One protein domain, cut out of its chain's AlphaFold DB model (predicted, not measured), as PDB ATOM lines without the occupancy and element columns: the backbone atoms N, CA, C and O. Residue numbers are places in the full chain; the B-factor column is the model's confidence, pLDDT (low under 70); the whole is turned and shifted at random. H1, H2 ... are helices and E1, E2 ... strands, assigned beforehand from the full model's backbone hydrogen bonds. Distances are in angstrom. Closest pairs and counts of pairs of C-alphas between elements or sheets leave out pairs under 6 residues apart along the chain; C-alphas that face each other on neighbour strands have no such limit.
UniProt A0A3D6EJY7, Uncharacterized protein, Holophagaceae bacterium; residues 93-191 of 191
ATOM      1  N   LEU A  93      37.244 -32.082  50.351       85.31
ATOM      2  CA  LEU A  93      38.126 -32.119  49.194       85.31
ATOM      3  C   LEU A  93      38.917 -33.408  49.248       85.31
ATOM      4  O   LEU A  93      39.682 -33.623  50.181       85.31
ATOM      5  N   LEU A  94      38.740 -34.230  48.229       84.88
ATOM      6  CA  LEU A  94      39.461 -35.469  48.091       84.88
ATOM      7  C   LEU A  94      40.680 -35.267  47.193       84.88
ATOM      8  O   LEU A  94      40.542 -34.890  46.023       84.88
ATOM      9  N   LEU A  95      41.868 -35.514  47.745       76.75
ATOM     10  CA  LEU A  95      43.153 -35.321  47.071       76.75
ATOM     11  C   LEU A  95      43.928 -36.628  46.926       76.75
ATOM     12  O   LEU A  95      43.711 -37.587  47.653       76.75
ATOM     13  N   ARG A  96      44.946 -36.629  46.054       62.53
ATOM     14  CA  ARG A  96      45.926 -37.727  45.943       62.53
ATOM     15  C   ARG A  96      46.574 -38.095  47.273       62.53
ATOM     16  O   ARG A  96      46.889 -39.251  47.478       62.53
ATOM     17  N   SER A  97      46.823 -37.133  48.156       52.25
ATOM     18  CA  SER A  97      47.483 -37.390  49.441       52.25
ATOM     19  C   SER A  97      46.659 -38.265  50.396       52.25
ATOM     20  O   SER A  97      47.254 -38.838  51.302       52.25
ATOM     21  N   ALA A  98      45.350 -38.438  50.154       50.84
ATOM     22  CA  ALA A  98      44.530 -39.495  50.767       50.84
ATOM     23  C   ALA A  98      45.026 -40.906  50.413       50.84
ATOM     24  O   ALA A  98      44.794 -41.883  51.120       50.84
ATOM     25  N   PHE A  99      45.691 -41.006  49.264       54.84
ATOM     26  CA  PHE A  99      46.178 -42.211  48.619       54.84
ATOM     27  C   PHE A  99      47.710 -42.206  48.699       54.84
ATOM     28  O   PHE A  99      48.416 -41.785  47.777       54.84
ATOM     29  N   ALA A 100      48.249 -42.634  49.840       44.38
ATOM     30  CA  ALA A 100      49.689 -42.809  50.000       44.38
ATOM     31  C   ALA A 100      50.274 -43.715  48.881       44.38
ATOM     32  O   ALA A 100      49.588 -44.608  48.375       44.38
ATOM     33  N   PRO A 101      51.531 -43.495  48.454       42.41
ATOM     34  CA  PRO A 101      52.116 -44.202  47.319       42.41
ATOM     35  C   PRO A 101      52.452 -45.657  47.681       42.41
ATOM     36  O   PRO A 101      53.155 -45.908  48.654       42.41
ATOM     37  N   GLY A 102      51.987 -46.612  46.871       54.56
ATOM     38  CA  GLY A 102      52.389 -48.021  46.964       54.56
ATOM     39  C   GLY A 102      51.329 -48.990  46.444       54.56
ATOM     40  O   GLY A 102      51.638 -49.832  45.607       54.56
ATOM     41  N   ASP A 103      50.071 -48.810  46.862       58.59
ATOM     42  CA  ASP A 103      48.959 -49.671  46.444       58.59
ATOM     43  C   ASP A 103      47.691 -48.857  46.146       58.59
ATOM     44  O   ASP A 103      46.946 -48.430  47.035       58.59
ATOM     45  N   ARG A 104      47.438 -48.653  44.846       61.62
ATOM     46  CA  ARG A 104      46.232 -47.984  44.337       61.62
ATOM     47  C   ARG A 104      44.946 -48.679  44.795       61.62
ATOM     48  O   ARG A 104      43.936 -48.001  44.951       61.62
ATOM     49  N   ALA A 105      44.964 -49.997  45.006       64.81
ATOM     50  CA  ALA A 105      43.788 -50.752  45.424       64.81
ATOM     51  C   ALA A 105      43.452 -50.515  46.905       64.81
ATOM     52  O   ALA A 105      42.277 -50.389  47.250       64.81
ATOM     53  N   LEU A 106      44.464 -50.378  47.771       59.16
ATOM     54  CA  LEU A 106      44.269 -50.112  49.200       59.16
ATOM     55  C   LEU A 106      43.713 -48.707  49.459       59.16
ATOM     56  O   LEU A 106      42.705 -48.569  50.149       59.16
ATOM     57  N   GLY A 107      44.323 -47.670  48.871       62.06
ATOM     58  CA  GLY A 107      43.833 -46.291  49.020       62.06
ATOM     59  C   GLY A 107      42.402 -46.132  48.497       62.06
ATOM     60  O   GLY A 107      41.571 -45.460  49.100       62.06
ATOM     61  N   ARG A 108      42.081 -46.841  47.412       69.88
ATOM     62  CA  ARG A 108      40.732 -46.923  46.848       69.88
ATOM     63  C   ARG A 108      39.742 -47.620  47.781       69.88
ATOM     64  O   ARG A 108      38.640 -47.115  47.968       69.88
ATOM     65  N   ARG A 109      40.119 -48.749  48.387       68.50
ATOM     66  CA  ARG A 109      39.256 -49.487  49.320       68.50
ATOM     67  C   ARG A 109      38.934 -48.669  50.569       68.50
ATOM     68  O   ARG A 109      37.764 -48.537  50.908       68.50
ATOM     69  N   LEU A 110      39.947 -48.082  51.204       62.31
ATOM     70  CA  LEU A 110      39.761 -47.239  52.392       62.31
ATOM     71  C   LEU A 110      38.837 -46.056  52.100       62.31
ATOM     72  O   LEU A 110      38.011 -45.669  52.925       62.31
ATOM     73  N   LEU A 111      38.927 -45.507  50.892       70.00
ATOM     74  CA  LEU A 111      38.057 -44.433  50.462       70.00
ATOM     75  C   LEU A 111      36.609 -44.873  50.257       70.00
ATOM     76  O   LEU A 111      35.700 -44.212  50.752       70.00
ATOM     77  N   LEU A 112      36.396 -45.989  49.560       73.06
ATOM     78  CA  LEU A 112      35.073 -46.593  49.397       73.06
ATOM     79  C   LEU A 112      34.431 -46.929  50.746       73.06
ATOM     80  O   LEU A 112      33.219 -46.812  50.886       73.06
ATOM     81  N   GLU A 113      35.238 -47.302  51.738       73.75
ATOM     82  CA  GLU A 113      34.793 -47.521  53.114       73.75
ATOM     83  C   GLU A 113      34.488 -46.195  53.836       73.75
ATOM     84  O   GLU A 113      33.574 -46.147  54.650       73.75
ATOM     85  N   THR A 114      35.163 -45.089  53.499       74.06
ATOM     86  CA  THR A 114      34.991 -43.778  54.159       74.06
ATOM     87  C   THR A 114      33.819 -42.956  53.606       74.06
ATOM     88  O   THR A 114      33.120 -42.297  54.377       74.06
ATOM     89  N   LEU A 115      33.563 -42.980  52.290       78.94
ATOM     90  CA  LEU A 115      32.487 -42.195  51.656       78.94
ATOM     91  C   LEU A 115      31.094 -42.436  52.286       78.94
ATOM     92  O   LEU A 115      30.382 -41.460  52.538       78.94
ATOM     93  N   PRO A 116      30.682 -43.677  52.618       78.38
ATOM     94  CA  PRO A 116      29.415 -43.935  53.301       78.38
ATOM     95  C   PRO A 116      29.287 -43.220  54.648       78.38
ATOM     96  O   PRO A 116      28.176 -42.852  55.035       78.38
ATOM     97  N   HIS A 117      30.399 -42.964  55.335       78.31
ATOM     98  CA  HIS A 117      30.425 -42.340  56.657       78.31
ATOM     99  C   HIS A 117      30.485 -40.809  56.625       78.31
ATOM    100  O   HIS A 117      30.569 -40.189  57.684       78.31
ATOM    101  N   LEU A 118      30.396 -40.177  55.446       80.62
ATOM    102  CA  LEU A 118      30.280 -38.722  55.366       80.62
ATOM    103  C   LEU A 118      29.061 -38.220  56.144       80.62
ATOM    104  O   LEU A 118      27.952 -38.762  56.022       80.62
ATOM    105  N   GLU A 119      29.290 -37.160  56.924       77.50
ATOM    106  CA  GLU A 119      28.284 -36.557  57.788       77.50
ATOM    107  C   GLU A 119      27.073 -36.090  56.963       77.50
ATOM    108  O   GLU A 119      27.236 -35.417  55.932       77.50
ATOM    109  N   PRO A 120      25.843 -36.409  57.398       76.19
ATOM    110  CA  PRO A 120      24.642 -35.827  56.818       76.19
ATOM    111  C   PRO A 120      24.716 -34.293  56.838       76.19
ATOM    112  O   PRO A 120      25.015 -33.690  57.865       76.19
ATOM    113  N   GLY A 121      24.446 -33.655  55.697       80.88
ATOM    114  CA  GLY A 121      24.557 -32.199  55.550       80.88
ATOM    115  C   GLY A 121      25.925 -31.694  55.081       80.88
ATOM    116  O   GLY A 121      26.112 -30.480  55.007       80.88
ATOM    117  N   THR A 122      26.862 -32.588  54.728       85.94
ATOM    118  CA  THR A 122      28.101 -32.222  54.016       85.94
ATOM    119  C   THR A 122      27.766 -31.372  52.774       85.94
ATOM    120  O   THR A 122      27.036 -31.853  51.906       85.94
ATOM    121  N   PRO A 123      28.277 -30.127  52.646       86.88
ATOM    122  CA  PRO A 123      27.832 -29.195  51.607       86.88
ATOM    123  C   PRO A 123      28.162 -29.633  50.181       86.88
ATOM    124  O   PRO A 123      27.407 -29.333  49.261       86.88
ATOM    125  N   TRP A 124      29.316 -30.276  49.997       90.69
ATOM    126  CA  TRP A 124      29.733 -30.930  48.760       90.69
ATOM    127  C   TRP A 124      31.001 -31.752  48.998       90.69
ATOM    128  O   TRP A 124      31.751 -31.500  49.946       90.69
ATOM    129  N   LEU A 125      31.252 -32.701  48.100       90.50
ATOM    130  CA  LEU A 125      32.517 -33.411  47.953       90.50
ATOM    131  C   LEU A 125      33.150 -33.041  46.608       90.50
ATOM    132  O   LEU A 125      32.467 -33.062  45.589       90.50
ATOM    133  N   CYS A 126      34.435 -32.690  46.586       90.69
ATOM    134  CA  CYS A 126      35.168 -32.372  45.361       90.69
ATOM    135  C   CYS A 126      36.308 -33.363  45.140       90.69
ATOM    136  O   CYS A 126      37.183 -33.494  45.992       90.69
ATOM    137  N   LEU A 127      36.334 -33.998  43.970       88.19
ATOM    138  CA  LEU A 127      37.457 -34.801  43.493       88.19
ATOM    139  C   LEU A 127      38.478 -33.878  42.824       88.19
ATOM    140  O   LEU A 127      38.134 -33.159  41.882       88.19
ATOM    141  N   ALA A 128      39.728 -33.885  43.281       84.31
ATOM    142  CA  ALA A 128      40.796 -33.119  42.645       84.31
ATOM    143  C   ALA A 128      42.103 -33.914  42.528       84.31
ATOM    144  O   ALA A 128      42.369 -34.858  43.274       84.31
ATOM    145  N   HIS A 129      42.949 -33.494  41.590       80.94
ATOM    146  CA  HIS A 129      44.191 -34.162  41.213       80.94
ATOM    147  C   HIS A 129      43.939 -35.630  40.830       80.94
ATOM    148  O   HIS A 129      42.979 -35.931  40.121       80.94
ATOM    149  N   GLN A 130      44.772 -36.557  41.312       73.75
ATOM    150  CA  GLN A 130      44.631 -37.988  41.031       73.75
ATOM    151  C   GLN A 130      43.362 -38.621  41.629       73.75
ATOM    152  O   GLN A 130      43.037 -39.745  41.273       73.75
ATOM    153  N   ALA A 131      42.600 -37.931  42.488       78.75
ATOM    154  CA  ALA A 131      41.320 -38.461  42.965       78.75
ATOM    155  C   ALA A 131      40.282 -38.618  41.835       78.75
ATOM    156  O   ALA A 131      39.318 -39.364  41.984       78.75
ATOM    157  N   ILE A 132      40.490 -37.949  40.692       81.06
ATOM    158  CA  ILE A 132      39.675 -38.131  39.483       81.06
ATOM    159  C   ILE A 132      39.807 -39.546  38.900       81.06
ATOM    160  O   ILE A 132      38.852 -40.022  38.294       81.06
ATOM    161  N   GLU A 133      40.910 -40.263  39.152       78.69
ATOM    162  CA  GLU A 133      41.079 -41.666  38.728       78.69
ATOM    163  C   GLU A 133      39.998 -42.594  39.324       78.69
ATOM    164  O   GLU A 133      39.741 -43.669  38.793       78.69
ATOM    165  N   LEU A 134      39.312 -42.190  40.405       78.06
ATOM    166  CA  LEU A 134      38.168 -42.939  40.943       78.06
ATOM    167  C   LEU A 134      37.006 -43.050  39.955       78.06
ATOM    168  O   LEU A 134      36.228 -43.992  40.037       78.06
ATOM    169  N   LEU A 135      36.888 -42.113  39.019       80.81
ATOM    170  CA  LEU A 135      35.826 -42.131  38.018       80.81
ATOM    171  C   LEU A 135      36.007 -43.251  36.983       80.81
ATOM    172  O   LEU A 135      35.079 -43.541  36.234       80.81
ATOM    173  N   GLU A 136      37.172 -43.899  36.956       79.31
ATOM    174  CA  GLU A 136      37.433 -45.082  36.133       79.31
ATOM    175  C   GLU A 136      36.898 -46.376  36.775       79.31
ATOM    176  O   GLU A 136      36.807 -47.401  36.099       79.31
ATOM    177  N   ASP A 137      36.548 -46.355  38.069       77.25
ATOM    178  CA  ASP A 137      36.049 -47.520  38.802       77.25
ATOM    179  C   ASP A 137      34.519 -47.461  38.982       77.25
ATOM    180  O   ASP A 137      34.016 -46.600  39.712       77.25
ATOM    181  N   PRO A 138      33.761 -48.417  38.408       80.50
ATOM    182  CA  PRO A 138      32.312 -48.497  38.576       80.50
ATOM    183  C   PRO A 138      31.841 -48.523  40.037       80.50
ATOM    184  O   PRO A 138      30.782 -47.976  40.341       80.50
ATOM    185  N   LEU A 139      32.604 -49.127  40.956       79.75
ATOM    186  CA  LEU A 139      32.235 -49.183  42.374       79.75
ATOM    187  C   LEU A 139      32.389 -47.823  43.056       79.75
ATOM    188  O   LEU A 139      31.556 -47.443  43.881       79.75
ATOM    189  N   ALA A 140      33.427 -47.070  42.696       80.06
ATOM    190  CA  ALA A 140      33.629 -45.717  43.198       80.06
ATOM    191  C   ALA A 140      32.604 -44.747  42.624       80.06
ATOM    192  O   ALA A 140      32.047 -43.949  43.375       80.06
ATOM    193  N   VAL A 141      32.272 -44.877  41.341       83.81
ATOM    194  CA  VAL A 141      31.171 -44.123  40.735       83.81
ATOM    195  C   VAL A 141      29.855 -44.418  41.456       83.81
ATOM    196  O   VAL A 141      29.199 -43.478  41.897       83.81
ATOM    197  N   ALA A 142      29.521 -45.688  41.702       85.69
ATOM    198  CA  ALA A 142      28.309 -46.060  42.436       85.69
ATOM    199  C   ALA A 142      28.280 -45.488  43.869       85.69
ATOM    200  O   ALA A 142      27.234 -45.045  44.348       85.69
ATOM    201  N   ALA A 143      29.425 -45.449  44.561       84.44
ATOM    202  CA  ALA A 143      29.526 -44.830  45.881       84.44
ATOM    203  C   ALA A 143      29.302 -43.306  45.830       84.44
ATOM    204  O   ALA A 143      28.577 -42.761  46.663       84.44
ATOM    205  N   LEU A 144      29.879 -42.620  44.837       87.00
ATOM    206  CA  LEU A 144      29.700 -41.180  44.616       87.00
ATOM    207  C   LEU A 144      28.258 -40.833  44.213       87.00
ATOM    208  O   LEU A 144      27.697 -39.852  44.697       87.00
ATOM    209  N   GLU A 145      27.616 -41.659  43.392       87.62
ATOM    210  CA  GLU A 145      26.187 -41.551  43.082       87.62
ATOM    211  C   GLU A 145      25.322 -41.788  44.327       87.62
ATOM    212  O   GLU A 145      24.339 -41.082  44.561       87.62
ATOM    213  N   GLY A 146      25.726 -42.721  45.192       87.38
ATOM    214  CA  GLY A 146      25.124 -42.917  46.509       87.38
ATOM    215  C   GLY A 146      25.148 -41.647  47.368       87.38
ATOM    216  O   GLY A 146      24.176 -41.365  48.072       87.38
ATOM    217  N   LEU A 147      26.207 -40.837  47.279       87.19
ATOM    218  CA  LEU A 147      26.279 -39.538  47.957       87.19
ATOM    219  C   LEU A 147      25.316 -38.511  47.358       87.19
ATOM    220  O   LEU A 147      24.637 -37.815  48.117       87.19
ATOM    221  N   LEU A 148      25.198 -38.461  46.029       87.38
ATOM    222  CA  LEU A 148      24.217 -37.605  45.354       87.38
ATOM    223  C   LEU A 148      22.791 -37.934  45.813       87.38
ATOM    224  O   LEU A 148      22.034 -37.032  46.166       87.38
ATOM    225  N   ASN A 149      22.454 -39.223  45.904       87.00
ATOM    226  CA  ASN A 149      21.150 -39.691  46.381       87.00
ATOM    227  C   ASN A 149      20.884 -39.341  47.856       87.00
ATOM    228  O   ASN A 149      19.736 -39.190  48.265       87.00
ATOM    229  N   ARG A 150      21.942 -39.168  48.657       85.69
ATOM    230  CA  ARG A 150      21.879 -38.677  50.045       85.69
ATOM    231  C   ARG A 150      21.838 -37.148  50.146       85.69
ATOM    232  O   ARG A 150      21.815 -36.617  51.256       85.69
ATOM    233  N   GLY A 151      21.834 -36.441  49.016       87.00
ATOM    234  CA  GLY A 151      21.789 -34.982  48.954       87.00
ATOM    235  C   GLY A 151      23.143 -34.298  49.146       87.00
ATOM    236  O   GLY A 151      23.161 -33.102  49.424       87.00
ATOM    237  N   ILE A 152      24.261 -35.019  49.008       89.38
ATOM    238  CA  ILE A 152      25.616 -34.454  49.051       89.38
ATOM    239  C   ILE A 152      26.089 -34.241  47.604       89.38
ATOM    240  O   ILE A 152      26.363 -35.219  46.907       89.38
ATOM    241  N   PRO A 153      26.207 -32.990  47.120       90.81
ATOM    242  CA  PRO A 153      26.678 -32.712  45.769       90.81
ATOM    243  C   PRO A 153      28.117 -33.192  45.565       90.81
ATOM    244  O   PRO A 153      29.010 -32.826  46.329       90.81
ATOM    245  N   VAL A 154      28.357 -33.949  44.496       90.56
ATOM    246  CA  VAL A 154      29.698 -34.375  44.079       90.56
ATOM    247  C   VAL A 154      30.168 -33.504  42.914       90.56
ATOM    248  O   VAL A 154      29.452 -33.306  41.930       90.56
ATOM    249  N   ARG A 155      31.374 -32.954  43.048       91.38
ATOM    250  CA  ARG A 155      32.016 -32.037  42.105       91.38
ATOM    251  C   ARG A 155      33.393 -32.551  41.705       91.38
ATOM    252  O   ARG A 155      34.010 -33.341  42.418       91.38
ATOM    253  N   VAL A 156      33.894 -32.061  40.582       89.38
ATOM    254  CA  VAL A 156      35.208 -32.425  40.037       89.38
ATOM    255  C   VAL A 156      36.017 -31.173  39.727       89.38
ATOM    256  O   VAL A 156      35.489 -30.198  39.202       89.38
ATOM    257  N   SER A 157      37.304 -31.172  40.054       88.44
ATOM    258  CA  SER A 157      38.206 -30.071  39.707       88.44
ATOM    259  C   SER A 157      38.305 -29.929  38.187       88.44
ATOM    260  O   SER A 157      38.689 -30.864  37.480       88.44
ATOM    261  N   ALA A 158      37.997 -28.731  37.690       86.38
ATOM    262  CA  ALA A 158      38.079 -28.423  36.269       86.38
ATOM    263  C   ALA A 158      39.522 -28.519  35.746       86.38
ATOM    264  O   ALA A 158      39.740 -29.033  34.648       86.38
ATOM    265  N   ALA A 159      40.516 -28.079  36.530       84.00
ATOM    266  CA  ALA A 159      41.916 -28.170  36.112       84.00
ATOM    267  C   ALA A 159      42.402 -29.624  36.066       84.00
ATOM    268  O   ALA A 159      43.173 -29.991  35.183       84.00
ATOM    269  N   SER A 160      41.917 -30.463  36.982       82.75
ATOM    270  CA  SER A 160      42.277 -31.879  37.030       82.75
ATOM    271  C   SER A 160      41.654 -32.661  35.865       82.75
ATOM    272  O   SER A 160      42.339 -33.478  35.254       82.75
ATOM    273  N   LEU A 161      40.405 -32.357  35.486       82.56
ATOM    274  CA  LEU A 161      39.793 -32.897  34.262       82.56
ATOM    275  C   LEU A 161      40.572 -32.479  33.011       82.56
ATOM    276  O   LEU A 161      40.901 -33.322  32.176       82.56
ATOM    277  N   ALA A 162      40.907 -31.189  32.905       82.44
ATOM    278  CA  ALA A 162      41.655 -30.653  31.773       82.44
ATOM    279  C   ALA A 162      43.051 -31.282  31.655       82.44
ATOM    280  O   ALA A 162      43.487 -31.606  30.554       82.44
ATOM    281  N   HIS A 163      43.736 -31.498  32.783       80.19
ATOM    282  CA  HIS A 163      45.049 -32.139  32.819       80.19
ATOM    283  C   HIS A 163      45.014 -33.591  32.320       80.19
ATOM    284  O   HIS A 163      45.928 -34.015  31.619       80.19
ATOM    285  N   LEU A 164      43.956 -34.335  32.653       75.75
ATOM    286  CA  LEU A 164      43.776 -35.728  32.234       75.75
ATOM    287  C   LEU A 164      43.125 -35.863  30.845       75.75
ATOM    288  O   LEU A 164      42.961 -36.975  30.353       75.75
ATOM    289  N   GLY A 165      42.748 -34.750  30.203       76.94
ATOM    290  CA  GLY A 165      42.049 -34.760  28.916       76.94
ATOM    291  C   GLY A 165      40.657 -35.400  28.979       76.94
ATOM    292  O   GLY A 165      40.152 -35.875  27.964       76.94
ATOM    293  N   LEU A 166      40.043 -35.437  30.165       74.62
ATOM    294  CA  LEU A 166      38.747 -36.067  30.397       74.62
ATOM    295  C   LEU A 166      37.615 -35.055  30.185       74.62
ATOM    296  O   LEU A 166      37.690 -33.904  30.620       74.62
ATOM    297  N   GLY A 167      36.549 -35.493  29.511       69.56
ATOM    298  CA  GLY A 167      35.315 -34.718  29.364       69.56
ATOM    299  C   GLY A 167      34.505 -34.640  30.668       69.56
ATOM    300  O   GLY A 167      34.918 -35.178  31.694       69.56
ATOM    301  N   PRO A 168      33.331 -33.988  30.665       64.12
ATOM    302  CA  PRO A 168      32.447 -33.969  31.828       64.12
ATOM    303  C   PRO A 168      31.927 -35.385  32.141       64.12
ATOM    304  O   PRO A 168      31.048 -35.905  31.461       64.12
ATOM    305  N   LEU A 169      32.476 -36.004  33.190       70.38
ATOM    306  CA  LEU A 169      32.202 -37.381  33.634       70.38
ATOM    307  C   LEU A 169      30.934 -37.487  34.507       70.38
ATOM    308  O   LEU A 169      30.947 -38.116  35.558       70.38
ATOM    309  N   GLY A 170      29.850 -36.806  34.128       75.94
ATOM    310  CA  GLY A 170      28.573 -36.832  34.863       75.94
ATOM    311  C   GLY A 170      28.535 -36.032  36.177       75.94
ATOM    312  O   GLY A 170      27.452 -35.730  36.669       75.94
ATOM    313  N   PHE A 171      29.686 -35.609  36.706       84.75
ATOM    314  CA  PHE A 171      29.794 -34.733  37.878       84.75
ATOM    315  C   PHE A 171      30.077 -33.280  37.484       84.75
ATOM    316  O   PHE A 171      30.750 -33.005  36.489       84.75
ATOM    317  N   ALA A 172      29.571 -32.334  38.279       87.81
ATOM    318  CA  ALA A 172      29.692 -30.912  37.972       87.81
ATOM    319  C   ALA A 172      31.146 -30.424  38.142       87.81
ATOM    320  O   ALA A 172      31.706 -30.565  39.237       87.81
ATOM    321  N   PRO A 173      31.765 -29.826  37.108       87.38
ATOM    322  CA  PRO A 173      33.089 -29.246  37.242       87.38
ATOM    323  C   PRO A 173      33.050 -27.977  38.097       87.38
ATOM    324  O   PRO A 173      32.137 -27.160  37.980       87.38
ATOM    325  N   VAL A 174      34.066 -27.793  38.938       88.88
ATOM    326  CA  VAL A 174      34.260 -26.599  39.765       88.88
ATOM    327  C   VAL A 174      35.626 -25.969  39.469       88.88
ATOM    328  O   VAL A 174      36.616 -26.699  39.337       88.88
ATOM    329  N   PRO A 175      35.719 -24.630  39.348       86.25
ATOM    330  CA  PRO A 175      37.000 -23.951  39.207       86.25
ATOM    331  C   PRO A 175      37.886 -24.184  40.427       86.25
ATOM    332  O   PRO A 175      37.453 -24.030  41.570       86.25
ATOM    333  N   ASP A 176      39.160 -24.477  40.189       81.06
ATOM    334  CA  ASP A 176      40.089 -24.779  41.275       81.06
ATOM    335  C   ASP A 176      40.275 -23.621  42.257       81.06
ATOM    336  O   ASP A 176      40.421 -23.827  43.460       81.06
ATOM    337  N   THR A 177      40.159 -22.391  41.762       77.31
ATOM    338  CA  THR A 177      40.232 -21.171  42.573       77.31
ATOM    339  C   THR A 177      39.157 -21.097  43.662       77.31
ATOM    340  O   THR A 177      39.360 -20.403  44.658       77.31
ATOM    341  N   GLU A 178      38.029 -21.798  43.506       81.88
ATOM    342  CA  GLU A 178      36.935 -21.834  44.482       81.88
ATOM    343  C   GLU A 178      37.313 -22.691  45.696       81.88
ATOM    344  O   GLU A 178      37.318 -22.201  46.828       81.88
ATOM    345  N   TRP A 179      37.710 -23.948  45.474       80.00
ATOM    346  CA  TRP A 179      38.079 -24.840  46.574       80.00
ATOM    347  C   TRP A 179      39.456 -24.505  47.161       80.00
ATOM    348  O   TRP A 179      39.644 -24.668  48.364       80.00
ATOM    349  N   GLN A 180      40.397 -23.966  46.375       77.81
ATOM    350  CA  GLN A 180      41.717 -23.543  46.870       77.81
ATOM    351  C   GLN A 180      41.612 -22.402  47.885       77.81
ATOM    352  O   GLN A 180      42.302 -22.415  48.906       77.81
ATOM    353  N   LYS A 181      40.720 -21.429  47.648       75.94
ATOM    354  CA  LYS A 181      40.451 -20.346  48.608       75.94
ATOM    355  C   LYS A 181      39.893 -20.886  49.920       75.94
ATOM    356  O   LYS A 181      40.342 -20.476  50.986       75.94
ATOM    357  N   LEU A 182      38.942 -21.815  49.841       75.25
ATOM    358  CA  LEU A 182      38.341 -22.424  51.027       75.25
ATOM    359  C   LEU A 182      39.352 -23.295  51.787       75.25
ATOM    360  O   LEU A 182      39.396 -23.244  53.015       75.25
ATOM    361  N   LEU A 183      40.210 -24.030  51.076       75.62
ATOM    362  CA  LEU A 183      41.306 -24.800  51.662       75.62
ATOM    363  C   LEU A 183      42.283 -23.895  52.427       75.62
ATOM    364  O   LEU A 183      42.614 -24.187  53.574       75.62
ATOM    365  N   ALA A 184      42.687 -22.766  51.835       68.88
ATOM    366  CA  ALA A 184      43.580 -21.791  52.471       68.88
ATOM    367  C   ALA A 184      42.991 -21.176  53.756       68.88
ATOM    368  O   ALA A 184      43.732 -20.754  54.639       68.88
ATOM    369  N   GLN A 185      41.663 -21.152  53.875       74.69
ATOM    370  CA  GLN A 185      40.931 -20.645  55.040       74.69
ATOM    371  C   GLN A 185      40.598 -21.743  56.066       74.69
ATOM    372  O   GLN A 185      39.914 -21.475  57.052       74.69
ATOM    373  N   GLY A 186      41.023 -22.992  55.834       70.19
ATOM    374  CA  GLY A 186      40.640 -24.141  56.664       70.19
ATOM    375  C   GLY A 186      39.146 -24.483  56.587       70.19
ATOM    376  O   GLY A 186      38.628 -25.216  57.429       70.19
ATOM    377  N   GLY A 187      38.437 -23.954  55.589       76.69
ATOM    378  CA  GLY A 187      37.000 -24.125  55.397       76.69
ATOM    379  C   GLY A 187      36.606 -25.462  54.777       76.69
ATOM    380  O   GLY A 187      35.421 -25.671  54.553       76.69
ATOM    381  N   VAL A 188      37.565 -26.349  54.499       78.50
ATOM    382  CA  VAL A 188      37.371 -27.636  53.817       78.50
ATOM    383  C   VAL A 188      38.085 -28.733  54.595       78.50
ATOM    384  O   VAL A 188      39.204 -28.532  55.068       78.50
ATOM    385  N   ASN A 189      37.451 -29.895  54.702       80.19
ATOM    386  CA  ASN A 189      38.089 -31.108  55.188       80.19
ATOM    387  C   ASN A 189      38.807 -31.785  54.022       80.19
ATOM    388  O   ASN A 189      38.173 -32.126  53.026       80.19
ATOM    389  N   VAL A 190      40.119 -31.968  54.136       76.25
ATOM    390  CA  VAL A 190      40.878 -32.747  53.156       76.25
ATOM    391  C   VAL A 190      40.804 -34.211  53.555       76.25
ATOM    392  O   VAL A 190      41.162 -34.548  54.685       76.25
ATOM    393  N   LEU A 191      40.319 -35.039  52.634       71.81
ATOM    394  CA  LEU A 191      40.504 -36.481  52.669       71.81
ATOM    395  C   LEU A 191      41.644 -36.820  51.719       71.81
ATOM    396  O   LEU A 191      41.632 -36.344  50.554       71.81
TER     397      LEU A 191
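AT A GLANCE: This is residues 93 to 191 of the 191 residues of an uncharacterized protein of Holophagaceae bacterium (UniProt A0A3D6EJY7). A short parallel sheet, E1 E2 E3, has H2 and H3 packed on one face, and H1 lies side by side with part of H3. H4 follows straight on from E2, H5 is the element farthest out, and residues 185 to 191 fold back from it towards the first printed residues. The printed part has 99 residues, with five named helices and three named strands in the order H1 E1 H2 H3 E2 H4 E3 H5; the class is mostly helix. It is compact and rounded, with a radius of gyration of the C-alphas of 12.7 A and spans of 32 by 30 by 25 A.

IN THESE COORDINATES: After residues 93 to 103, H1 is residues 104 to 117, 20.8 A long, beginning at C-alpha 104 (46.232, -47.984, 44.337). E1, residues 125 to 127, measures 6.8 A. H2, residues 129 to 136, measures 13.8 A, and H3, residues 138 to 149, 16.2 A. E2, residues 154 to 157, measures 10.5 A, from C-alpha 154 (29.698, -34.375, 44.079). H4, residues 158 to 164, measures 10.1 A; E3, residues 172 to 174, 6.5 A. H5, residues 176 to 184, measures 12.1 A and ends at C-alpha 184 (43.580, -21.791, 52.471).

HOW THE PARTS SIT: E2 is the inner strand. E1 and E2 are parallel at 36 degrees, with N 155 and O 125 2.8 A apart, within hydrogen-bond range. E2 and E3 are parallel at 46 degrees, with N 174 and O 156 2.8 A apart, also within range. E1, H2 H3, E2 and E2, H4, E3 are strand-helix-strand units, parallel neighbour strands with helices between, both with right-handed crossovers. H2 and H3, with the sheet E1 E2 E3, make two layers, that is, helices on one face of a sheet. H2 and H3 only just touch, only at the corner, with 3 pairs of C-alphas within 8 A, the closest Leu 135 and Val 141 at 5.7 A. H1, not on the sheet, touches H3 with residues 112 to 116 alone, at a shallow tilt of 19 degrees, the same way; the closest C-alphas, of Leu 112 and Ala 140, are 6.4 A apart. H4 only grazes the sheet and touches H2, the closest C-alphas being those of His 129 and Ser 160, 5.1 A apart. H5 only grazes the sheet with residues 176 to 179, and is apart from H1, H2 and H3. In H3, H4 and H5 every O i to N i+4 pair is within hydrogen-bond range; in H1 8 of 10 are, and in H2 0 of 4, with 5 of 5 O i to N i+3 pairs.

THE WHOLE: The C-alphas farthest apart, of Pro 138 and Gln 185, are 33.5 A apart; those of Leu 93 and Leu 191, the chain's last residue, are 6.1 A apart. The printed part has no cut, and no link between named elements is long. The mean pLDDT of the printed part is 77.5; residues 96 to 110, 167 to 168 and 184 are under 70.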